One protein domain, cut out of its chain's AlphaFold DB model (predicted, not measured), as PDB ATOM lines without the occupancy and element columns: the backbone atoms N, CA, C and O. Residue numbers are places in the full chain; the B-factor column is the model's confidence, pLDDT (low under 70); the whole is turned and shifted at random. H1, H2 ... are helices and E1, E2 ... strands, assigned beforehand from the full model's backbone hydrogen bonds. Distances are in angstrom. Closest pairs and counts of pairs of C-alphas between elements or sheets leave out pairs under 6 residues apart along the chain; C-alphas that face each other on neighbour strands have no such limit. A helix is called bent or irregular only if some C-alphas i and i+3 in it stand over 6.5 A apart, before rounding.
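Overview. This is residues 4 to 185 of the 278 residues of an uncharacterized protein of Rhodobacteraceae bacterium HTCC2150 (UniProt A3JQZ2). Crossed helices build a compact body round H7, with H2, H5 and H9 each packed on it at a steep angle and H8 packed on H5. H1 sticks out at one end as an arm, residues 57 to 63 of H4 stick out elsewhere, and the short helices H3, H10 and H11 gather beside H7. The printed part has 182 residues with eleven named helices and one named strand, in the order H1 to H7, E1, H8 to H11, and its class is mostly helix. It is compact, with a radius of gyration of the C-alphas of 17.0 A and spans of 55 by 41 by 33 A.

Arrangement. Begin at H1, residues 4 to 12, which touches no helix. Next, H2, residues 21 to 31, touches H3, residues 35 to 38, with C-alphas 26 and 38 closest at 5.7 A. H4, residues 42 to 63, touches H2 with residues 42 to 50 alone, about perpendicular at 77 degrees; C-alphas 25 and 46 are closest, 5.1 A apart. Residues 72 to 79 of H5, residues 66 to 88, touch H2, about perpendicular at 84 degrees, with C-alphas 27 and 75 closest at 5.8 A. H6, residues 90 to 94, is close but not clearly touching H5. H7, residues 99 to 116, touches H2 with residues 104 to 111 alone, at a steep tilt of 45 degrees, the same way; C-alphas 30 and 108 are closest, 5.1 A apart. E1, residues 119 to 121, pairs with no named strand. H8, residues 123 to 129, touches residues 70 to 78 of H5, with C-alphas 74 and 127 closest at 5.1 A. H9, residues 134 to 152, touches residues 102 to 110 of H7 at a steep tilt of 66 degrees, opposite ways; C-alphas 106 and 144 are closest, 5.4 A apart. H10, residues 161 to 165, touches residues 151 to 152 of H9, with C-alphas 152 and 161 closest at 6.0 A. H11, residues 168 to 175, touches H3, with C-alphas 36 and 168 closest at 5.7 A. Every O i to N i+4 pair is within hydrogen-bond range in the helices except H4, with 16 of 18, and H3, too short for such a pair.

Along the chain. Find C-alpha 4 at (215.000, 179.999, 165.691), where H1 begins. H4 is irregular, with C-alphas 59 and 62 9.0 A apart, and has a kink of 73 degrees near residue 57. H5 runs 32.9 A from C-alpha 66 at (189.615, 196.067, 178.693), H7 runs 25.3 A and H9 26.9 A. H11 ends at C-alpha 175, (200.524, 210.263, 205.626).

Size, cuts and confidence. Look from Arg 4 to Ser 156, whose C-alphas, 58.8 A apart, are the two farthest apart. The printed part has no cut and no long link, and no printed residue is under 70 in pLDDT.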
ATOM      1  N   ARG A   4     215.801 179.097 166.529       87.75
ATOM      2  CA  ARG A   4     215.000 179.999 165.691       87.75
ATOM      3  C   ARG A   4     213.590 180.188 166.251       87.75
ATOM      4  O   ARG A   4     213.135 181.325 166.357       87.75
ATOM      5  N   ASP A   5     212.944 179.102 166.675       84.00
ATOM      6  CA  ASP A   5     211.615 179.157 167.300       84.00
ATOM      7  C   ASP A   5     211.669 179.886 168.644       84.00
ATOM      8  O   ASP A   5     210.788 180.679 168.956       84.00
ATOM      9  N   ARG A   6     212.750 179.690 169.413       83.00
ATOM     10  CA  ARG A   6     212.993 180.426 170.661       83.00
ATOM     11  C   ARG A   6     213.145 181.924 170.426       83.00
ATOM     12  O   ARG A   6     212.536 182.703 171.149       83.00
ATOM     13  N   ASN A   7     213.919 182.330 169.424       84.44
ATOM     14  CA  ASN A   7     214.110 183.748 169.120       84.44
ATOM     15  C   ASN A   7     212.822 184.395 168.600       84.44
ATOM     16  O   ASN A   7     212.523 185.528 168.971       84.44
ATOM     17  N   ARG A   8     212.031 183.671 167.795       87.12
ATOM     18  CA  ARG A   8     210.701 184.126 167.368       87.12
ATOM     19  C   ARG A   8     209.772 184.309 168.567       87.12
ATOM     20  O   ARG A   8     209.193 185.375 168.712       87.12
ATOM     21  N   PHE A   9     209.725 183.317 169.455       85.62
ATOM     22  CA  PHE A   9     208.911 183.358 170.667       85.62
ATOM     23  C   PHE A   9     209.294 184.521 171.589       85.62
ATOM     24  O   PHE A   9     208.424 185.248 172.035       85.62
ATOM     25  N   VAL A  10     210.585 184.753 171.851       85.69
ATOM     26  CA  VAL A  10     211.031 185.868 172.713       85.69
ATOM     27  C   VAL A  10     210.782 187.232 172.064       85.69
ATOM     28  O   VAL A  10     210.574 188.210 172.776       85.69
ATOM     29  N   LYS A  11     210.791 187.312 170.728       85.12
ATOM     30  CA  LYS A  11     210.447 188.542 170.004       85.12
ATOM     31  C   LYS A  11     208.950 188.854 170.080       85.12
ATOM     32  O   LYS A  11     208.589 190.020 170.151       85.12
ATOM     33  N   GLU A  12     208.108 187.827 170.051       86.38
ATOM     34  CA  GLU A  12     206.647 187.948 170.151       86.38
ATOM     35  C   GLU A  12     206.174 188.130 171.604       86.38
ATOM     36  O   GLU A  12     205.250 188.891 171.864       86.38
ATOM     37  N   PHE A  13     206.860 187.495 172.559       86.12
ATOM     38  CA  PHE A  13     206.558 187.517 173.990       86.12
ATOM     39  C   PHE A  13     207.795 187.951 174.788       86.12
ATOM     40  O   PHE A  13     208.489 187.120 175.398       86.12
ATOM     41  N   PRO A  14     208.129 189.250 174.770       84.44
ATOM     42  CA  PRO A  14     209.348 189.729 175.391       84.44
ATOM     43  C   PRO A  14     209.237 189.648 176.920       84.44
ATOM     44  O   PRO A  14     208.215 189.957 177.534       84.44
ATOM     45  N   LYS A  15     210.319 189.202 177.570       82.06
ATOM     46  CA  LYS A  15     210.318 188.909 179.016       82.06
ATOM     47  C   LYS A  15     210.001 190.126 179.887       82.06
ATOM     48  O   LYS A  15     209.461 189.959 180.974       82.06
ATOM     49  N   ASN A  16     210.328 191.333 179.429       80.62
ATOM     50  CA  ASN A  16     210.022 192.581 180.129       80.62
ATOM     51  C   ASN A  16     208.516 192.918 180.126       80.62
ATOM     52  O   ASN A  16     208.076 193.670 180.989       80.62
ATOM     53  N   GLN A  17     207.718 192.325 179.232       85.50
ATOM     54  CA  GLN A  17     206.255 192.454 179.215       85.50
ATOM     55  C   GLN A  17     205.544 191.348 180.013       85.50
ATOM     56  O   GLN A  17     204.345 191.437 180.259       85.50
ATOM     57  N   LEU A  18     206.266 190.323 180.487       90.00
ATOM     58  CA  LEU A  18     205.678 189.264 181.306       90.00
ATOM     59  C   LEU A  18     205.195 189.829 182.649       90.00
ATOM     60  O   LEU A  18     205.990 190.359 183.429       90.00
ATOM     61  N   LEU A  19     203.906 189.675 182.949       91.94
ATOM     62  CA  LEU A  19     203.309 190.039 184.234       91.94
ATOM     63  C   LEU A  19     203.001 188.781 185.046       91.94
ATOM     64  O   LEU A  19     202.145 187.977 184.683       91.94
ATOM     65  N   LEU A  20     203.695 188.611 186.170       94.62
ATOM     66  CA  LEU A  20     203.402 187.536 187.112       94.62
ATOM     67  C   LEU A  20     202.240 187.937 188.023       94.62
ATOM     68  O   LEU A  20     202.126 189.086 188.446       94.62
ATOM     69  N   LYS A  21     201.415 186.966 188.424       94.19
ATOM     70  CA  LYS A  21     200.276 187.203 189.330       94.19
ATOM     71  C   LYS A  21     200.674 187.885 190.650       94.19
ATOM     72  O   LYS A  21     199.942 188.723 191.169       94.19
ATOM     73  N   THR A  22     201.851 187.547 191.175       95.50
ATOM     74  CA  THR A  22     202.418 188.142 192.394       95.50
ATOM     75  C   THR A  22     202.890 189.575 192.179       95.50
ATOM     76  O   THR A  22     202.812 190.383 193.100       95.50
ATOM     77  N   ASP A  23     203.355 189.895 190.972       95.25
ATOM     78  CA  ASP A  23     203.756 191.248 190.603       95.25
ATOM     79  C   ASP A  23     202.537 192.151 190.430       95.25
ATOM     80  O   ASP A  23     202.508 193.228 191.012       95.25
ATOM     81  N   ILE A  24     201.492 191.676 189.743       96.56
ATOM     82  CA  ILE A  24     200.224 192.409 189.623       96.56
ATOM     83  C   ILE A  24     199.678 192.752 191.013       96.56
ATOM     84  O   ILE A  24     199.352 193.905 191.275       96.56
ATOM     85  N   ALA A  25     199.649 191.784 191.937       98.06
ATOM     86  CA  ALA A  25     199.208 192.037 193.307       98.06
ATOM     87  C   ALA A  25     200.032 193.134 194.000       98.06
ATOM     88  O   ALA A  25     199.469 193.986 194.678       98.06
ATOM     89  N   LYS A  26     201.356 193.135 193.820       98.12
ATOM     90  CA  LYS A  26     202.256 194.157 194.367       98.12
ATOM     91  C   LYS A  26     201.951 195.549 193.800       98.12
ATOM     92  O   LYS A  26     201.876 196.509 194.568       98.12
ATOM     93  N   TYR A  27     201.758 195.658 192.488       98.38
ATOM     94  CA  TYR A  27     201.478 196.930 191.814       98.38
ATOM     95  C   TYR A  27     200.123 197.493 192.249       98.38
ATOM     96  O   TYR A  27     200.042 198.610 192.762       98.38
ATOM     97  N   GLU A  28     199.080 196.669 192.162       98.31
ATOM     98  CA  GLU A  28     197.712 197.033 192.531       98.31
ATOM     99  C   GLU A  28     197.596 197.402 194.013       98.31
ATOM    100  O   GLU A  28     196.924 198.370 194.359       98.31
ATOM    101  N   MET A  29     198.272 196.678 194.910       98.44
ATOM    102  CA  MET A  29     198.231 196.988 196.345       98.44
ATOM    103  C   MET A  29     199.020 198.254 196.698       98.44
ATOM    104  O   MET A  29     198.633 198.951 197.636       98.44
ATOM    105  N   SER A  30     200.071 198.588 195.941       98.69
ATOM    106  CA  SER A  30     200.786 199.864 196.101       98.69
ATOM    107  C   SER A  30     199.874 201.036 195.736       98.69
ATOM    108  O   SER A  30     199.642 201.913 196.565       98.69
ATOM    109  N   VAL A  31     199.261 200.996 194.546       98.12
ATOM    110  CA  VAL A  31     198.328 202.039 194.076       98.12
ATOM    111  C   VAL A  31     197.059 202.096 194.934       98.12
ATOM    112  O   VAL A  31     196.521 203.169 195.192       98.12
ATOM    113  N   ALA A  32     196.612 200.965 195.486       97.75
ATOM    114  CA  ALA A  32     195.507 200.913 196.443       97.75
ATOM    115  C   ALA A  32     195.860 201.449 197.845       97.75
ATOM    116  O   ALA A  32     195.085 201.235 198.781       97.75
ATOM    117  N   GLN A  33     197.005 202.125 198.009       98.38
ATOM    118  CA  GLN A  33     197.466 202.715 199.268       98.38
ATOM    119  C   GLN A  33     197.641 201.676 200.390       98.38
ATOM    120  O   GLN A  33     197.350 201.935 201.561       98.38
ATOM    121  N   LYS A  34     198.110 200.471 200.035       98.50
ATOM    122  CA  LYS A  34     198.410 199.374 200.970       98.50
ATOM    123  C   LYS A  34     199.879 198.930 200.903       98.50
ATOM    124  O   LYS A  34     200.144 197.724 200.811       98.50
ATOM    125  N   PRO A  35     200.850 199.854 201.017       98.56
ATOM    126  CA  PRO A  35     202.266 199.505 200.913       98.56
ATOM    127  C   PRO A  35     202.701 198.548 202.034       98.56
ATOM    128  O   PRO A  35     203.497 197.638 201.821       98.56
ATOM    129  N   PHE A  36     202.067 198.635 203.207       98.56
ATOM    130  CA  PHE A  36     202.304 197.722 204.324       98.56
ATOM    131  C   PHE A  36     201.919 196.262 204.051       98.56
ATOM    132  O   PHE A  36     202.472 195.355 204.672       98.56
ATOM    133  N   ILE A  37     200.988 195.999 203.127       98.50
ATOM    134  CA  ILE A  37     200.687 194.630 202.687       98.50
ATOM    135  C   ILE A  37     201.757 194.137 201.715       98.50
ATOM    136  O   ILE A  37     202.190 192.989 201.819       98.50
ATOM    137  N   VAL A  38     202.229 195.011 200.826       98.38
ATOM    138  CA  VAL A  38     203.326 194.713 199.900       98.38
ATOM    139  C   VAL A  38     204.602 194.351 200.667       98.38
ATOM    140  O   VAL A  38     205.215 193.316 200.392       98.38
ATOM    141  N   SER A  39     204.943 195.114 201.711       98.00
ATOM    142  CA  SER A  39     206.108 194.863 202.572       98.00
ATOM    143  C   SER A  39     206.050 193.535 203.347       98.00
ATOM    144  O   SER A  39     207.078 193.065 203.836       98.00
ATOM    145  N   LYS A  40     204.886 192.869 203.445       97.44
ATOM    146  CA  LYS A  40     204.772 191.518 204.041       97.44
ATOM    147  C   LYS A  40     205.304 190.407 203.126       97.44
ATOM    148  O   LYS A  40     205.415 189.267 203.579       97.44
ATOM    149  N   GLY A  41     205.641 190.730 201.878       96.06
ATOM    150  CA  GLY A  41     206.208 189.813 200.894       96.06
ATOM    151  C   GLY A  41     205.194 189.330 199.856       96.06
ATOM    152  O   GLY A  41     203.980 189.353 200.068       96.06
ATOM    153  N   ALA A  42     205.718 188.853 198.723       94.19
ATOM    154  CA  ALA A  42     204.948 188.574 197.509       94.19
ATOM    155  C   ALA A  42     203.772 187.604 197.716       94.19
ATOM    156  O   ALA A  42     202.675 187.863 197.230       94.19
ATOM    157  N   GLN A  43     203.970 186.510 198.462       95.50
ATOM    158  CA  GLN A  43     202.916 185.514 198.694       95.50
ATOM    159  C   GLN A  43     201.761 186.078 199.530       95.50
ATOM    160  O   GLN A  43     200.605 185.960 199.134       95.50
ATOM    161  N   LYS A  44     202.066 186.735 200.658       96.44
ATOM    162  CA  LYS A  44     201.046 187.349 201.525       96.44
ATOM    163  C   LYS A  44     200.303 188.464 200.793       96.44
ATOM    164  O   LYS A  44     199.081 188.518 200.853       96.44
ATOM    165  N   CYS A  45     201.029 189.301 200.052       98.00
ATOM    166  CA  CYS A  45     200.434 190.347 199.229       98.00
ATOM    167  C   CYS A  45     199.491 189.777 198.161       98.00
ATOM    168  O   CYS A  45     198.389 190.292 197.978       98.00
ATOM    169  N   PHE A  46     199.898 188.700 197.483       98.00
ATOM    170  CA  PHE A  46     199.061 188.026 196.496       98.00
ATOM    171  C   PHE A  46     197.781 187.467 197.115       98.00
ATOM    172  O   PHE A  46     196.711 187.728 196.583       98.00
ATOM    173  N   MET A  47     197.863 186.776 198.256       97.75
ATOM    174  CA  MET A  47     196.678 186.237 198.936       97.75
ATOM    175  C   MET A  47     195.663 187.332 199.300       97.75
ATOM    176  O   MET A  47     194.477 187.194 199.012       97.75
ATOM    177  N   GLU A  48     196.131 188.444 199.874       97.31
ATOM    178  CA  GLU A  48     195.281 189.595 200.217       97.31
ATOM    179  C   GLU A  48     194.623 190.216 198.976       97.31
ATOM    180  O   GLU A  48     193.424 190.506 198.968       97.31
ATOM    181  N   TYR A  49     195.395 190.386 197.900       97.62
ATOM    182  CA  TYR A  49     194.880 190.894 196.632       97.62
ATOM    183  C   TYR A  49     193.847 189.945 196.012       97.62
ATOM    184  O   TYR A  49     192.763 190.389 195.635       97.62
ATOM    185  N   SER A  50     194.146 188.644 195.950       96.81
ATOM    186  CA  SER A  50     193.271 187.608 195.391       96.81
ATOM    187  C   SER A  50     191.932 187.516 196.118       96.81
ATOM    188  O   SER A  50     190.890 187.435 195.467       96.81
ATOM    189  N   ASN A  51     191.936 187.596 197.448       95.06
ATOM    190  CA  ASN A  51     190.700 187.616 198.226       95.06
ATOM    191  C   ASN A  51     189.870 188.869 197.906       95.06
ATOM    192  O   ASN A  51     188.681 188.778 197.598       95.06
ATOM    193  N   GLY A  52     190.511 190.042 197.881       94.31
ATOM    194  CA  GLY A  52     189.827 191.300 197.580       94.31
ATOM    195  C   GLY A  52     189.280 191.385 196.150       94.31
ATOM    196  O   GLY A  52     188.192 191.926 195.937       94.31
ATOM    197  N   ILE A  53     190.010 190.869 195.159       93.62
ATOM    198  CA  ILE A  53     189.576 190.901 193.757       93.62
ATOM    199  C   ILE A  53     188.470 189.883 193.469       93.62
ATOM    200  O   ILE A  53     187.545 190.214 192.731       93.62
ATOM    201  N   ALA A  54     188.492 188.706 194.104       94.00
ATOM    202  CA  ALA A  54     187.419 187.719 193.987       94.00
ATOM    203  C   ALA A  54     186.074 188.282 194.482       94.00
ATOM    204  O   ALA A  54     185.042 188.116 193.829       94.00
ATOM    205  N   ASP A  55     186.085 189.025 195.590       93.62
ATOM    206  CA  ASP A  55     184.887 189.695 196.103       93.62
ATOM    207  C   ASP A  55     184.407 190.832 195.192       93.62
ATOM    208  O   ASP A  55     183.199 191.029 195.017       93.62
ATOM    209  N   LYS A  56     185.334 191.583 194.580       92.31
ATOM    210  CA  LYS A  56     184.989 192.609 193.583       92.31
ATOM    211  C   LYS A  56     184.371 191.987 192.332       92.31
ATOM    212  O   LYS A  56     183.376 192.527 191.851       92.31
ATOM    213  N   TRP A  57     184.906 190.862 191.852       93.19
ATOM    214  CA  TRP A  57     184.383 190.120 190.700       93.19
ATOM    215  C   TRP A  57     182.930 189.712 190.914       93.19
ATOM    216  O   TRP A  57     182.065 190.077 190.123       93.19
ATOM    217  N   LYS A  58     182.633 189.073 192.052       93.06
ATOM    218  CA  LYS A  58     181.266 188.653 192.403       93.06
ATOM    219  C   LYS A  58     180.264 189.811 192.421       93.06
ATOM    220  O   LYS A  58     179.109 189.626 192.060       93.06
ATOM    221  N   LYS A  59     180.687 191.002 192.860       92.62
ATOM    222  CA  LYS A  59     179.805 192.177 192.995       92.62
ATOM    223  C   LYS A  59     179.676 192.990 191.707       92.62
ATOM    224  O   LYS A  59     178.652 193.632 191.496       92.62
ATOM    225  N   ARG A  60     180.739 193.061 190.903       91.50
ATOM    226  CA  ARG A  60     180.881 194.004 189.781       91.50
ATOM    227  C   ARG A  60     181.667 193.393 188.621       91.50
ATOM    228  O   ARG A  60     182.606 194.005 188.129       91.50
ATOM    229  N   GLU A  61     181.259 192.216 188.155       91.81
ATOM    230  CA  GLU A  61     181.903 191.504 187.038       91.81
ATOM    231  C   GLU A  61     182.107 192.392 185.798       91.81
ATOM    232  O   GLU A  61     183.164 192.383 185.183       91.81
ATOM    233  N   LYS A  62     181.127 193.239 185.462       90.50
ATOM    234  CA  LYS A  62     181.210 194.130 184.291       90.50
ATOM    235  C   LYS A  62     182.326 195.178 184.373       90.50
ATOM    236  O   LYS A  62     182.688 195.734 183.347       90.50
ATOM    237  N   ALA A  63     182.854 195.450 185.567       89.94
ATOM    238  CA  ALA A  63     183.993 196.347 185.750       89.94
ATOM    239  C   ALA A  63     185.338 195.682 185.408       89.94
ATOM    240  O   ALA A  63     186.368 196.346 185.476       89.94
ATOM    241  N   PHE A  64     185.342 194.385 185.084       91.88
ATOM    242  CA  PHE A  64     186.499 193.646 184.591       91.88
ATOM    243  C   PHE A  64     186.405 193.545 183.070       91.88
ATOM    244  O   PHE A  64     185.920 192.563 182.510       91.88
ATOM    245  N   ASN A  65     186.804 194.633 182.428       92.00
ATOM    246  CA  ASN A  65     186.783 194.862 180.988       92.00
ATOM    247  C   ASN A  65     188.194 195.251 180.511       92.00
ATOM    248  O   ASN A  65     189.149 195.228 181.289       92.00
ATOM    249  N   ASP A  66     188.326 195.658 179.256       91.56
ATOM    250  CA  ASP A  66     189.615 196.067 178.693       91.56
ATOM    251  C   ASP A  66     190.249 197.222 179.470       91.56
ATOM    252  O   ASP A  66     191.447 197.200 179.733       91.56
ATOM    253  N   GLN A  67     189.454 198.177 179.958       93.62
ATOM    254  CA  GLN A  67     189.970 199.268 180.785       93.62
ATOM    255  C   GLN A  67     190.557 198.761 182.114       93.62
ATOM    256  O   GLN A  67     191.566 199.284 182.582       93.62
ATOM    257  N   PHE A  68     189.970 197.723 182.724       94.44
ATOM    258  CA  PHE A  68     190.568 197.065 183.890       94.44
ATOM    259  C   PHE A  68     191.953 196.509 183.551       94.44
ATOM    260  O   PHE A  68     192.894 196.726 184.315       94.44
ATOM    261  N   PHE A  69     192.078 195.822 182.413       94.19
ATOM    262  CA  PHE A  69     193.349 195.270 181.951       94.19
ATOM    263  C   PHE A  69     194.380 196.374 181.686       94.19
ATOM    264  O   PHE A  69     195.467 196.336 182.261       94.19
ATOM    265  N   GLN A  70     194.018 197.387 180.896       96.19
ATOM    266  CA  GLN A  70     194.873 198.531 180.568       96.19
ATOM    267  C   GLN A  70     195.363 199.248 181.827       96.19
ATOM    268  O   GLN A  70     196.557 199.500 181.967       96.19
ATOM    269  N   ARG A  71     194.468 199.488 182.794       96.56
ATOM    270  CA  ARG A  71     194.824 200.080 184.088       96.56
ATOM    271  C   ARG A  71     195.844 199.227 184.843       96.56
ATOM    272  O   ARG A  71     196.817 199.762 185.366       96.56
ATOM    273  N   SER A  72     195.650 197.910 184.902       96.75
ATOM    274  CA  SER A  72     196.611 197.020 185.563       96.75
ATOM    275  C   SER A  72     197.974 197.001 184.869       96.75
ATOM    276  O   SER A  72     198.998 196.903 185.549       96.75
ATOM    277  N   VAL A  73     198.020 197.145 183.540       97.31
ATOM    278  CA  VAL A  73     199.288 197.311 182.816       97.31
ATOM    279  C   VAL A  73     199.916 198.676 183.098       97.31
ATOM    280  O   VAL A  73     201.109 198.732 183.384       97.31
ATOM    281  N   ALA A  74     199.136 199.757 183.123       98.00
ATOM    282  CA  ALA A  74     199.620 201.087 183.487       98.00
ATOM    283  C   ALA A  74     200.232 201.109 184.899       98.00
ATOM    284  O   ALA A  74     201.320 201.644 185.095       98.00
ATOM    285  N   HIS A  75     199.609 200.439 185.876       98.38
ATOM    286  CA  HIS A  75     200.197 200.267 187.209       98.38
ATOM    287  C   HIS A  75     201.528 199.501 187.173       98.38
ATOM    288  O   HIS A  75     202.434 199.801 187.951       98.38
ATOM    289  N   ALA A  76     201.661 198.509 186.287       97.88
ATOM    290  CA  ALA A  76     202.906 197.770 186.119       97.88
ATOM    291  C   ALA A  76     204.009 198.628 185.490       97.88
ATOM    292  O   ALA A  76     205.143 198.563 185.960       97.88
ATOM    293  N   ILE A  77     203.683 199.429 184.472       97.81
ATOM    294  CA  ILE A  77     204.598 200.397 183.850       97.81
ATOM    295  C   ILE A  77     205.078 201.390 184.908       97.81
ATOM    296  O   ILE A  77     206.281 201.502 185.128       97.81
ATOM    297  N   LEU A  78     204.144 202.006 185.639       98.38
ATOM    298  CA  LEU A  78     204.435 202.962 186.705       98.38
ATOM    299  C   LEU A  78     205.361 202.372 187.777       98.38
ATOM    300  O   LEU A  78     206.372 202.968 188.143       98.38
ATOM    301  N   PHE A  79     205.041 201.176 188.277       98.25
ATOM    302  CA  PHE A  79     205.857 200.549 189.311       98.25
ATOM    303  C   PHE A  79     207.248 200.189 188.799       98.25
ATOM    304  O   PHE A  79     208.238 200.429 189.486       98.25
ATOM    305  N   ARG A  80     207.332 199.575 187.615       97.44
ATOM    306  CA  ARG A  80     208.604 199.117 187.048       97.44
ATOM    307  C   ARG A  80     209.506 200.278 186.675       97.44
ATOM    308  O   ARG A  80     210.689 200.202 186.978       97.44
ATOM    309  N   GLY A  81     208.962 201.330 186.068       97.56
ATOM    310  CA  GLY A  81     209.752 202.502 185.712       97.56
ATOM    311  C   GLY A  81     210.303 203.210 186.950       97.56
ATOM    312  O   GLY A  81     211.484 203.532 186.970       97.56
ATOM    313  N   LEU A  82     209.524 203.328 188.034       98.50
ATOM    314  CA  LEU A  82     210.054 203.849 189.299       98.50
ATOM    315  C   LEU A  82     211.103 202.919 189.936       98.50
ATOM    316  O   LEU A  82     212.143 203.384 190.396       98.50
ATOM    317  N   ASP A  83     210.853 201.606 189.978       98.25
ATOM    318  CA  ASP A  83     211.798 200.629 190.546       98.25
ATOM    319  C   ASP A  83     213.144 200.606 189.806       98.25
ATOM    320  O   ASP A  83     214.193 200.430 190.442       98.25
ATOM    321  N   ASP A  84     213.099 200.771 188.483       97.75
ATOM    322  CA  ASP A  84     214.267 200.858 187.612       97.75
ATOM    323  C   ASP A  84     214.990 202.199 187.772       97.75
ATOM    324  O   ASP A  84     216.201 202.208 188.005       97.75
ATOM    325  N   HIS A  85     214.259 203.318 187.764       98.44
ATOM    326  CA  HIS A  85     214.824 204.649 187.982       98.44
ATOM    327  C   HIS A  85     215.574 204.727 189.317       98.44
ATOM    328  O   HIS A  85     216.761 205.053 189.351       98.44
ATOM    329  N   ILE A  86     214.931 204.314 190.418       98.50
ATOM    330  CA  ILE A  86     215.556 204.312 191.749       98.50
ATOM    331  C   ILE A  86     216.806 203.429 191.759       98.50
ATOM    332  O   ILE A  86     217.820 203.821 192.330       98.50
ATOM    333  N   ALA A  87     216.779 202.258 191.112       98.06
ATOM    334  CA  ALA A  87     217.944 201.371 191.061       98.06
ATOM    335  C   ALA A  87     219.170 202.016 190.393       98.06
ATOM    336  O   ALA A  87     220.304 201.671 190.745       98.06
ATOM    337  N   HIS A  88     218.942 202.931 189.450       98.19
ATOM    338  CA  HIS A  88     219.981 203.627 188.697       98.19
ATOM    339  C   HIS A  88     220.325 205.019 189.245       98.19
ATOM    340  O   HIS A  88     221.379 205.546 188.876       98.19
ATOM    341  N   SER A  89     219.509 205.577 190.139       98.00
ATOM    342  CA  SER A  89     219.754 206.872 190.780       98.00
ATOM    343  C   SER A  89     221.050 206.892 191.602       98.00
ATOM    344  O   SER A  89     221.459 205.893 192.207       98.00
ATOM    345  N   GLU A  90     221.711 208.049 191.632       97.88
ATOM    346  CA  GLU A  90     222.986 208.204 192.337       97.88
ATOM    347  C   GLU A  90     222.802 208.151 193.859       97.88
ATOM    348  O   GLU A  90     223.558 207.474 194.559       97.88
ATOM    349  N   TRP A  91     221.738 208.772 194.380       97.81
ATOM    350  CA  TRP A  91     221.427 208.750 195.811       97.81
ATOM    351  C   TRP A  91     221.196 207.320 196.327       97.81
ATOM    352  O   TRP A  91     221.663 206.971 197.413       97.81
ATOM    353  N   TYR A  92     220.547 206.451 195.540       97.69
ATOM    354  CA  TYR A  92     220.315 205.062 195.938       97.69
ATOM    355  C   TYR A  92     221.580 204.207 195.825       97.69
ATOM    356  O   TYR A  92     221.818 203.333 196.663       97.69
ATOM    357  N   LYS A  93     222.412 204.442 194.799       97.19
ATOM    358  CA  LYS A  93     223.705 203.757 194.648       97.19
ATOM    359  C   LYS A  93     224.636 204.048 195.822       97.19
ATOM    360  O   LYS A  93     225.294 203.112 196.282       97.19
ATOM    361  N   ASN A  94     224.636 205.290 196.304       95.94
ATOM    362  CA  ASN A  94     225.440 205.733 197.439       95.94
ATOM    363  C   ASN A  94     224.971 205.132 198.768       95.94
ATOM    364  O   ASN A  94     225.801 204.779 199.602       95.94
ATOM    365  N   GLU A  95     223.661 204.949 198.960       93.50
ATOM    366  CA  GLU A  95     223.123 204.393 200.203       93.50
ATOM    367  C   GLU A  95     222.022 203.345 199.955       93.50
ATOM    368  O   GLU A  95     220.817 203.579 200.120       93.50
ATOM    369  N   ARG A  96     222.468 202.141 199.571       94.50
ATOM    370  CA  ARG A  96     221.594 201.016 199.214       94.50
ATOM    371  C   ARG A  96     220.812 200.473 200.406       94.50
ATOM    372  O   ARG A  96     221.333 200.307 201.503       94.50
ATOM    373  N   GLY A  97     219.582 200.051 200.137       95.44
ATOM    374  CA  GLY A  97     218.721 199.397 201.117       95.44
ATOM    375  C   GLY A  97     217.259 199.746 200.896       95.44
ATOM    376  O   GLY A  97     216.937 200.786 200.337       95.44
ATOM    377  N   TYR A  98     216.365 198.858 201.322       97.12
ATOM    378  CA  TYR A  98     214.922 199.124 201.389       97.12
ATOM    379  C   TYR A  98     214.227 199.512 200.068       97.12
ATOM    380  O   TYR A  98     213.116 200.020 200.113       97.12
ATOM    381  N   LYS A  99     214.817 199.260 198.885       97.94
ATOM    382  CA  LYS A  99     214.229 199.663 197.585       97.94
ATOM    383  C   LYS A  99     212.775 199.233 197.416       97.94
ATOM    384  O   LYS A  99     211.946 200.026 196.998       97.94
ATOM    385  N   ALA A 100     212.470 197.983 197.766       97.31
ATOM    386  CA  ALA A 100     211.119 197.450 197.647       97.31
ATOM    387  C   ALA A 100     210.124 198.236 198.513       97.31
ATOM    388  O   ALA A 100     209.012 198.511 198.067       97.31
ATOM    389  N   GLU A 101     210.532 198.599 199.730       98.38
ATOM    390  CA  GLU A 101     209.768 199.437 200.646       98.38
ATOM    391  C   GLU A 101     209.661 200.884 200.137       98.38
ATOM    392  O   GLU A 101     208.559 201.422 200.130       98.38
ATOM    393  N   ILE A 102     210.749 201.479 199.636       98.56
ATOM    394  CA  ILE A 102     210.751 202.833 199.062       98.56
ATOM    395  C   ILE A 102     209.755 202.905 197.898       98.56
ATOM    396  O   ILE A 102     208.804 203.671 197.972       98.56
ATOM    397  N   VAL A 103     209.888 202.050 196.878       98.69
ATOM    398  CA  VAL A 103     209.029 202.074 195.679       98.69
ATOM    399  C   VAL A 103     207.546 201.958 196.041       98.69
ATOM    400  O   VAL A 103     206.727 202.751 195.578       98.69
ATOM    401  N   THR A 104     207.173 200.982 196.879       98.75
ATOM    402  CA  THR A 104     205.754 200.773 197.213       98.75
ATOM    403  C   THR A 104     205.180 201.925 198.037       98.75
ATOM    404  O   THR A 104     204.051 202.344 197.775       98.75
ATOM    405  N   TYR A 105     205.945 202.475 198.989       98.62
ATOM    406  CA  TYR A 105     205.506 203.619 199.789       98.62
ATOM    407  C   TYR A 105     205.437 204.905 198.962       98.62
ATOM    408  O   TYR A 105     204.469 205.645 199.118       98.62
ATOM    409  N   THR A 106     206.377 205.139 198.043       98.56
ATOM    410  CA  THR A 106     206.352 206.277 197.114       98.56
ATOM    411  C   THR A 106     205.092 206.267 196.262       98.56
ATOM    412  O   THR A 106     204.354 207.247 196.257       98.56
ATOM    413  N   LEU A 107     204.776 205.148 195.604       98.56
ATOM    414  CA  LEU A 107     203.578 205.059 194.760       98.56
ATOM    415  C   LEU A 107     202.288 205.185 195.569       98.56
ATOM    416  O   LEU A 107     201.354 205.870 195.152       98.56
ATOM    417  N   ALA A 108     202.233 204.553 196.745       98.62
ATOM    418  CA  ALA A 108     201.093 204.685 197.643       98.62
ATOM    419  C   ALA A 108     200.890 206.138 198.091       98.62
ATOM    420  O   ALA A 108     199.756 206.624 198.096       98.62
ATOM    421  N   TYR A 109     201.973 206.836 198.447       98.19
ATOM    422  CA  TYR A 109     201.931 208.236 198.858       98.19
ATOM    423  C   TYR A 109     201.538 209.154 197.704       98.19
ATOM    424  O   TYR A 109     200.682 210.013 197.886       98.19
ATOM    425  N   PHE A 110     202.080 208.933 196.506       97.56
ATOM    426  CA  PHE A 110     201.735 209.707 195.317       97.56
ATOM    427  C   PHE A 110     200.235 209.632 195.008       97.56
ATOM    428  O   PHE A 110     199.560 210.651 194.888       97.56
ATOM    429  N   VAL A 111     199.669 208.422 194.994       97.31
ATOM    430  CA  VAL A 111     198.231 208.218 194.753       97.31
ATOM    431  C   VAL A 111     197.379 208.793 195.889       97.31
ATOM    432  O   VAL A 111     196.293 209.327 195.651       97.31
ATOM    433  N   TYR A 112     197.855 208.709 197.133       96.88
ATOM    434  CA  TYR A 112     197.220 209.378 198.269       96.88
ATOM    435  C   TYR A 112     197.193 210.900 198.094       96.88
ATOM    436  O   TYR A 112     196.140 211.511 198.288       96.88
ATOM    437  N   TRP A 113     198.315 211.496 197.695       95.81
ATOM    438  CA  TRP A 113     198.438 212.930 197.474       95.81
ATOM    439  C   TRP A 113     197.535 213.406 196.333       95.81
ATOM    440  O   TRP A 113     196.785 214.362 196.523       95.81
ATOM    441  N   LEU A 114     197.497 212.696 195.199       95.62
ATOM    442  CA  LEU A 114     196.567 212.988 194.099       95.62
ATOM    443  C   LEU A 114     195.114 213.005 194.602       95.62
ATOM    444  O   LEU A 114     194.387 213.979 194.407       95.62
ATOM    445  N   GLY A 115     194.723 211.975 195.361       94.69
ATOM    446  CA  GLY A 115     193.381 211.869 195.934       94.69
ATOM    447  C   GLY A 115     193.033 212.988 196.923       94.69
ATOM    448  O   GLY A 115     191.873 213.415 196.980       94.69
ATOM    449  N   LYS A 116     194.020 213.479 197.686       93.19
ATOM    450  CA  LYS A 116     193.883 214.649 198.570       93.19
ATOM    451  C   LYS A 116     193.692 215.948 197.795       93.19
ATOM    452  O   LYS A 116     192.937 216.796 198.260       93.19
ATOM    453  N   ASN A 117     194.281 216.048 196.609       93.12
ATOM    454  CA  ASN A 117     194.152 217.186 195.699       93.12
ATOM    455  C   ASN A 117     193.002 217.027 194.687       93.12
ATOM    456  O   ASN A 117     192.914 217.758 193.709       93.12
ATOM    457  N   GLY A 118     192.079 216.087 194.923       94.06
ATOM    458  CA  GLY A 118     190.833 215.975 194.159       94.06
ATOM    459  C   GLY A 118     190.940 215.234 192.823       94.06
ATOM    460  O   GLY A 118     189.908 215.027 192.181       94.06
ATOM    461  N   VAL A 119     192.129 214.756 192.460       95.94
ATOM    462  CA  VAL A 119     192.391 214.021 191.217       95.94
ATOM    463  C   VAL A 119     192.704 212.545 191.483       95.94
ATOM    464  O   VAL A 119     192.920 212.113 192.615       95.94
ATOM    465  N   SER A 120     192.649 211.728 190.441       95.44
ATOM    466  CA  SER A 120     193.031 210.314 190.433       95.44
ATOM    467  C   SER A 120     194.075 210.109 189.349       95.44
ATOM    468  O   SER A 120     193.983 210.760 188.321       95.44
ATOM    469  N   LEU A 121     195.043 209.217 189.565       96.62
ATOM    470  CA  LEU A 121     196.101 208.934 188.591       96.62
ATOM    471  C   LEU A 121     195.530 208.685 187.185       96.62
ATOM    472  O   LEU A 121     194.667 207.815 187.026       96.62
ATOM    473  N   ASP A 122     196.049 209.398 186.187       96.56
ATOM    474  CA  ASP A 122     195.698 209.171 184.789       96.56
ATOM    475  C   ASP A 122     196.414 207.922 184.256       96.56
ATOM    476  O   ASP A 122     197.523 207.945 183.722       96.56
ATOM    477  N   THR A 123     195.766 206.777 184.444       96.69
ATOM    478  CA  THR A 123     196.286 205.500 183.941       96.69
ATOM    479  C   THR A 123     196.111 205.327 182.435       96.69
ATOM    480  O   THR A 123     196.761 204.456 181.860       96.69
ATOM    481  N   GLN A 124     195.244 206.121 181.798       95.25
ATOM    482  CA  GLN A 124     195.027 206.050 180.355       95.25
ATOM    483  C   GLN A 124     196.194 206.677 179.605       95.25
ATOM    484  O   GLN A 124     196.642 206.104 178.615       95.25
ATOM    485  N   GLU A 125     196.737 207.782 180.107       95.62
ATOM    486  CA  GLU A 125     197.919 208.411 179.520       95.62
ATOM    487  C   GLU A 125     199.152 207.496 179.603       95.62
ATOM    488  O   GLU A 125     199.797 207.220 178.591       95.62
ATOM    489  N   ILE A 126     199.402 206.893 180.774       97.50
ATOM    490  CA  ILE A 126     200.480 205.901 180.957       97.50
ATOM    491  C   ILE A 126     200.286 204.702 180.014       97.50
ATOM    492  O   ILE A 126     201.239 204.200 179.418       97.50
ATOM    493  N   TRP A 127     199.046 204.223 179.865       96.44
ATOM    494  CA  TRP A 127     198.738 203.134 178.941       96.44
ATOM    495  C   TRP A 127     198.982 203.527 177.478       96.44
ATOM    496  O   TRP A 127     199.556 202.737 176.736       96.44
ATOM    497  N   LYS A 128     198.582 204.718 177.034       96.38
ATOM    498  CA  LYS A 128     198.779 205.144 175.638       96.38
ATOM    499  C   LYS A 128     200.257 205.291 175.294       96.38
ATOM    500  O   LYS A 128     200.683 204.797 174.251       96.38
ATOM    501  N   ASN A 129     201.026 205.908 176.187       96.31
ATOM    502  CA  ASN A 129     202.443 206.187 175.956       96.31
ATOM    503  C   ASN A 129     203.325 204.953 176.205       96.31
ATOM    504  O   ASN A 129     204.447 204.885 175.714       96.31
ATOM    505  N   GLN A 130     202.807 203.942 176.918       94.88
ATOM    506  CA  GLN A 130     203.536 202.732 177.324       94.88
ATOM    507  C   GLN A 130     204.803 203.024 178.154       94.88
ATOM    508  O   GLN A 130     205.688 202.175 178.274       94.88
ATOM    509  N   GLU A 131     204.867 204.199 178.775       95.12
ATOM    510  CA  GLU A 131     205.983 204.669 179.591       95.12
ATOM    511  C   GLU A 131     205.508 205.663 180.660       95.12
ATOM    512  O   GLU A 131     204.346 206.077 180.681       95.12
ATOM    513  N   ILE A 132     206.402 205.998 181.591       94.56
ATOM    514  CA  ILE A 132     206.164 207.037 182.595       94.56
ATOM    515  C   ILE A 132     206.661 208.358 182.013       94.56
ATOM    516  O   ILE A 132     207.793 208.419 181.537       94.56
ATOM    517  N   ASP A 133     205.840 209.400 182.096       94.25
ATOM    518  CA  ASP A 133     206.239 210.754 181.712       94.25
ATOM    519  C   ASP A 133     207.478 211.230 182.496       94.25
ATOM    520  O   ASP A 133     207.627 210.945 183.689       94.25
ATOM    521  N   THR A 134     208.365 211.983 181.840       93.69
ATOM    522  CA  THR A 134     209.607 212.463 182.464       93.69
ATOM    523  C   THR A 134     209.355 213.415 183.635       93.69
ATOM    524  O   THR A 134     210.030 213.335 184.654       93.69
ATOM    525  N   GLY A 135     208.338 214.273 183.554       94.81
ATOM    526  CA  GLY A 135     207.958 215.112 184.688       94.81
ATOM    527  C   GLY A 135     207.394 214.286 185.845       94.81
ATOM    528  O   GLY A 135     207.650 214.589 187.010       94.81
ATOM    529  N   MET A 136     206.673 213.198 185.548       96.12
ATOM    530  CA  MET A 136     206.187 212.290 186.590       96.12
ATOM    531  C   MET A 136     207.343 211.560 187.280       96.12
ATOM    532  O   MET A 136     207.317 211.429 188.505       96.12
ATOM    533  N   ILE A 137     208.352 211.084 186.536       96.56
ATOM    534  CA  ILE A 137     209.477 210.365 187.151       96.56
ATOM    535  C   ILE A 137     210.312 211.275 188.056       96.56
ATOM    536  O   ILE A 137     210.661 210.842 189.151       96.56
ATOM    537  N   ASP A 138     210.540 212.532 187.666       95.62
ATOM    538  CA  ASP A 138     211.276 213.506 188.484       95.62
ATOM    539  C   ASP A 138     210.564 213.751 189.825       95.62
ATOM    540  O   ASP A 138     211.165 213.674 190.899       95.62
ATOM    541  N   ILE A 139     209.241 213.935 189.777       96.06
ATOM    542  CA  ILE A 139     208.407 214.087 190.974       96.06
ATOM    543  C   ILE A 139     208.456 212.836 191.863       96.06
ATOM    544  O   ILE A 139     208.530 212.933 193.094       96.06
ATOM    545  N   LEU A 140     208.384 211.649 191.260       97.44
ATOM    546  CA  LEU A 140     208.435 210.392 192.001       97.44
ATOM    547  C   LEU A 140     209.815 210.139 192.620       97.44
ATOM    548  O   LEU A 140     209.867 209.543 193.697       97.44
ATOM    549  N   ASP A 141     210.906 210.582 191.992       97.38
ATOM    550  CA  ASP A 141     212.256 210.471 192.552       97.38
ATOM    551  C   ASP A 141     212.437 211.382 193.773       97.38
ATOM    552  O   ASP A 141     212.855 210.909 194.835       97.38
ATOM    553  N   GLU A 142     212.014 212.649 193.690       96.19
ATOM    554  CA  GLU A 142     212.009 213.562 194.844       96.19
ATOM    555  C   GLU A 142     211.193 212.989 196.011       96.19
ATOM    556  O   GLU A 142     211.614 213.013 197.176       96.19
ATOM    557  N   LEU A 143     210.022 212.427 195.701       97.12
ATOM    558  CA  LEU A 143     209.175 211.774 196.688       97.12
ATOM    559  C   LEU A 143     209.850 210.523 197.267       97.12
ATOM    560  O   LEU A 143     209.771 210.288 198.472       97.12
ATOM    561  N   ALA A 144     210.540 209.729 196.447       97.94
ATOM    562  CA  ALA A 144     211.246 208.531 196.893       97.94
ATOM    563  C   ALA A 144     212.380 208.840 197.874       97.94
ATOM    564  O   ALA A 144     212.540 208.114 198.860       97.94
ATOM    565  N   GLN A 145     213.116 209.931 197.663       97.12
ATOM    566  CA  GLN A 145     214.150 210.388 198.592       97.12
ATOM    567  C   GLN A 145     213.553 210.785 199.954       97.12
ATOM    568  O   GLN A 145     214.068 210.384 201.002       97.12
ATOM    569  N   GLN A 146     212.417 211.492 199.960       97.19
ATOM    570  CA  GLN A 146     211.704 211.854 201.195       97.19
ATOM    571  C   GLN A 146     211.109 210.632 201.904       97.19
ATOM    572  O   GLN A 146     211.247 210.484 203.119       97.19
ATOM    573  N   VAL A 147     210.495 209.716 201.152       97.38
ATOM    574  CA  VAL A 147     209.967 208.448 201.673       97.38
ATOM    575  C   VAL A 147     211.082 207.624 202.299       97.38
ATOM    576  O   VAL A 147     210.900 207.097 203.394       97.38
ATOM    577  N   ARG A 148     212.246 207.538 201.646       96.94
ATOM    578  CA  ARG A 148     213.428 206.874 202.197       96.94
ATOM    579  C   ARG A 148     213.810 207.477 203.542       96.94
ATOM    580  O   ARG A 148     213.894 206.732 204.513       96.94
ATOM    581  N   ALA A 149     214.014 208.795 203.592       95.38
ATOM    582  CA  ALA A 149     214.384 209.497 204.817       95.38
ATOM    583  C   ALA A 149     213.365 209.256 205.943       95.38
ATOM    584  O   ALA A 149     213.743 209.060 207.095       95.38
ATOM    585  N   PHE A 150     212.074 209.199 205.603       96.12
ATOM    586  CA  PHE A 150     211.019 208.882 206.555       96.12
ATOM    587  C   PHE A 150     211.110 207.442 207.080       96.12
ATOM    588  O   PHE A 150     211.126 207.230 208.291       96.12
ATOM    589  N   ILE A 151     211.162 206.435 206.198       94.88
ATOM    590  CA  ILE A 151     211.100 205.030 206.634       94.88
ATOM    591  C   ILE A 151     212.372 204.585 207.363       94.88
ATOM    592  O   ILE A 151     212.301 203.658 208.170       94.88
ATOM    593  N   THR A 152     213.519 205.218 207.097       93.88
ATOM    594  CA  THR A 152     214.776 204.933 207.806       93.88
ATOM    595  C   THR A 152     214.888 205.674 209.136       93.88
ATOM    596  O   THR A 152     215.612 205.208 210.014       93.88
ATOM    597  N   ASN A 153     214.136 206.759 209.336       91.50
ATOM    598  CA  ASN A 153     214.022 207.453 210.615       91.50
ATOM    599  C   ASN A 153     212.893 206.853 211.474       91.50
ATOM    600  O   ASN A 153     211.857 207.473 211.724       91.50
ATOM    601  N   THR A 154     213.065 205.595 211.880       83.88
ATOM    602  CA  THR A 154     212.050 204.857 212.639       83.88
ATOM    603  C   THR A 154     211.847 205.417 214.050       83.88
ATOM    604  O   THR A 154     212.796 205.911 214.662       83.88
ATOM    605  N   PRO A 155     210.643 205.263 214.641       82.88
ATOM    606  CA  PRO A 155     210.442 205.527 216.062       82.88
ATOM    607  C   PRO A 155     211.443 204.745 216.923       82.88
ATOM    608  O   PRO A 155     211.800 203.617 216.586       82.88
ATOM    609  N   SER A 156     211.831 205.294 218.076       81.62
ATOM    610  CA  SER A 156     212.824 204.686 218.981       81.62
ATOM    611  C   SER A 156     212.468 203.266 219.449       81.62
ATOM    612  O   SER A 156     213.350 202.483 219.789       81.62
ATOM    613  N   SER A 157     211.181 202.907 219.434       81.00
ATOM    614  CA  SER A 157     210.671 201.572 219.764       81.00
ATOM    615  C   SER A 157     210.781 200.548 218.624       81.00
ATOM    616  O   SER A 157     210.430 199.381 218.811       81.00
ATOM    617  N   VAL A 158     211.248 200.949 217.437       84.06
ATOM    618  CA  VAL A 158     211.334 200.095 216.251       84.06
ATOM    619  C   VAL A 158     212.767 200.050 215.734       84.06
ATOM    620  O   VAL A 158     213.238 200.972 215.089       84.06
ATOM    621  N   ALA A 159     213.451 198.929 215.974       80.31
ATOM    622  CA  ALA A 159     214.841 198.743 215.546       80.31
ATOM    623  C   ALA A 159     214.997 198.315 214.073       80.31
ATOM    624  O   ALA A 159     216.094 198.369 213.526       80.31
ATOM    625  N   ASN A 160     213.926 197.834 213.426       92.50
ATOM    626  CA  ASN A 160     213.989 197.268 212.078       92.50
ATOM    627  C   ASN A 160     212.998 197.956 211.131       92.50
ATOM    628  O   ASN A 160     211.784 197.753 211.228       92.50
ATOM    629  N   VAL A 161     213.543 198.696 210.163       94.25
ATOM    630  CA  VAL A 161     212.806 199.406 209.104       94.25
ATOM    631  C   VAL A 161     211.844 198.482 208.349       94.25
ATOM    632  O   VAL A 161     210.687 198.829 208.136       94.25
ATOM    633  N   ARG A 162     212.260 197.259 207.990       94.94
ATOM    634  CA  ARG A 162     211.394 196.329 207.243       94.94
ATOM    635  C   ARG A 162     210.194 195.867 208.066       94.94
ATOM    636  O   ARG A 162     209.109 195.689 207.518       94.94
ATOM    637  N   GLU A 163     210.370 195.673 209.371       95.25
ATOM    638  CA  GLU A 163     209.258 195.341 210.269       95.25
ATOM    639  C   GLU A 163     208.343 196.539 210.515       95.25
ATOM    640  O   GLU A 163     207.132 196.358 210.644       95.25
ATOM    641  N   TYR A 164     208.885 197.760 210.526       96.31
ATOM    642  CA  TYR A 164     208.078 198.977 210.558       96.31
ATOM    643  C   TYR A 164     207.177 199.066 209.322       96.31
ATOM    644  O   TYR A 164     205.956 199.142 209.458       96.31
ATOM    645  N   CYS A 165     207.763 198.931 208.128       97.56
ATOM    646  CA  CYS A 165     207.052 199.041 206.857       97.56
ATOM    647  C   CYS A 165     205.937 197.998 206.688       97.56
ATOM    648  O   CYS A 165     204.985 198.263 205.963       97.56
ATOM    649  N   LYS A 166     205.998 196.839 207.362       97.31
ATOM    650  CA  LYS A 166     204.934 195.807 207.363       97.31
ATOM    651  C   LYS A 166     203.696 196.182 208.178       97.31
ATOM    652  O   LYS A 166     202.650 195.533 208.043       97.31
ATOM    653  N   LYS A 167     203.812 197.168 209.069       96.62
ATOM    654  CA  LYS A 167     202.738 197.591 209.966       96.62
ATOM    655  C   LYS A 167     201.967 198.739 209.330       96.62
ATOM    656  O   LYS A 167     202.547 199.692 208.826       96.62
ATOM    657  N   GLU A 168     200.642 198.690 209.433       96.81
ATOM    658  CA  GLU A 168     199.771 199.770 208.945       96.81
ATOM    659  C   GLU A 168     200.070 201.116 209.630       96.81
ATOM    660  O   GLU A 168     199.835 202.168 209.043       96.81
ATOM    661  N   VAL A 169     200.627 201.094 210.848       95.94
ATOM    662  CA  VAL A 169     201.045 202.309 211.563       95.94
ATOM    663  C   VAL A 169     202.077 203.117 210.771       95.94
ATOM    664  O   VAL A 169     201.893 204.314 210.638       95.94
ATOM    665  N   CYS A 170     203.043 202.477 210.099       96.62
ATOM    666  CA  CYS A 170     204.016 203.173 209.250       96.62
ATOM    667  C   CYS A 170     203.330 203.959 208.120       96.62
ATOM    668  O   CYS A 170     203.663 205.112 207.855       96.62
ATOM    669  N   TRP A 171     202.301 203.367 207.500       97.94
ATOM    670  CA  TRP A 171     201.487 204.048 206.492       97.94
ATOM    671  C   TRP A 171     200.639 205.191 207.071       97.94
ATOM    672  O   TRP A 171     200.400 206.196 206.403       97.94
ATOM    673  N   LYS A 172     200.150 205.061 208.306       96.88
ATOM    674  CA  LYS A 172     199.437 206.155 208.979       96.88
ATOM    675  C   LYS A 172     200.384 207.310 209.286       96.88
ATOM    676  O   LYS A 172     200.030 208.449 209.005       96.88
ATOM    677  N   ASP A 173     201.574 207.000 209.780       95.56
ATOM    678  CA  ASP A 173     202.564 207.985 210.193       95.56
ATOM    679  C   ASP A 173     203.104 208.760 208.985       95.56
ATOM    680  O   ASP A 173     203.124 209.988 209.022       95.56
ATOM    681  N   ILE A 174     203.427 208.086 207.871       95.94
ATOM    682  CA  ILE A 174     203.933 208.778 206.672       95.94
ATOM    683  C   ILE A 174     202.898 209.732 206.071       95.94
ATOM    684  O   ILE A 174     203.246 210.823 205.640       95.94
ATOM    685  N   LYS A 175     201.606 209.376 206.094       95.50
ATOM    686  CA  LYS A 175     200.524 210.263 205.626       95.50
ATOM    687  C   LYS A 175     200.387 211.546 206.445       95.50
ATOM    688  O   LYS A 175     199.790 212.498 205.944       95.50
ATOM    689  N   ASN A 176     200.880 211.536 207.681       93.56
ATOM    690  CA  ASN A 176     200.892 212.678 208.588       93.56
ATOM    691  C   ASN A 176     202.249 213.403 208.598       93.56
ATOM    692  O   ASN A 176     202.381 214.417 209.277       93.56
ATOM    693  N   ALA A 177     203.253 212.886 207.884       90.25
ATOM    694  CA  ALA A 177     204.554 213.526 207.760       90.25
ATOM    695  C   ALA A 177     204.485 214.742 206.822       90.25
ATOM    696  O   ALA A 177     203.689 214.765 205.880       90.25
ATOM    697  N   ASP A 178     205.359 215.726 207.056       83.75
ATOM    698  CA  ASP A 178     205.560 216.886 206.175       83.75
ATOM    699  C   ASP A 178     206.387 216.473 204.945       83.75
ATOM    700  O   ASP A 178     207.555 216.829 204.805       83.75
ATOM    701  N   ILE A 179     205.792 215.636 204.093       87.44
ATOM    702  CA  ILE A 179     206.330 215.301 202.775       87.44
ATOM    703  C   ILE A 179     205.759 216.303 201.779       87.44
ATOM    704  O   ILE A 179     204.539 216.446 201.650       87.44
ATOM    705  N   ARG A 180     206.647 216.988 201.061       82.88
ATOM    706  CA  ARG A 180     206.280 218.059 200.134       82.88
ATOM    707  C   ARG A 180     206.547 217.638 198.704       82.88
ATOM    708  O   ARG A 180     207.598 217.088 198.390       82.88
ATOM    709  N   LEU A 181     205.591 217.935 197.837       82.06
ATOM    710  CA  LEU A 181     205.773 217.878 196.393       82.06
ATOM    711  C   LEU A 181     206.059 219.303 195.932       82.06
ATOM    712  O   LEU A 181     205.236 220.193 196.142       82.06
ATOM    713  N   ASN A 182     207.256 219.525 195.391       72.00
ATOM    714  CA  ASN A 182     207.708 220.859 194.993       72.00
ATOM    715  C   ASN A 182     207.018 221.349 193.710       72.00
ATOM    716  O   ASN A 182     206.948 222.553 193.471       72.00
ATOM    717  N   ALA A 183     206.488 220.420 192.911       79.25
ATOM    718  CA  ALA A 183     205.749 220.686 191.687       79.25
ATOM    719  C   ALA A 183     204.278 220.267 191.818       79.25
ATOM    720  O   ALA A 183     203.936 219.331 192.549       79.25
ATOM    721  N   ASP A 184     203.409 220.952 191.072       84.31
ATOM    722  CA  ASP A 184     202.011 220.563 190.945       84.31
ATOM    723  C   ASP A 184     201.897 219.271 190.126       84.31
ATOM    724  O   ASP A 184     201.968 219.273 188.898       84.31
ATOM    725  N   ALA A 185     201.718 218.151 190.824       91.06
ATOM    726  CA  ALA A 185     201.536 216.854 190.193       91.06
ATOM    727  C   ALA A 185     200.084 216.582 189.761       91.06
ATOM    728  O   ALA A 185     199.794 215.485 189.283       91.06
TER     729      ALA A 185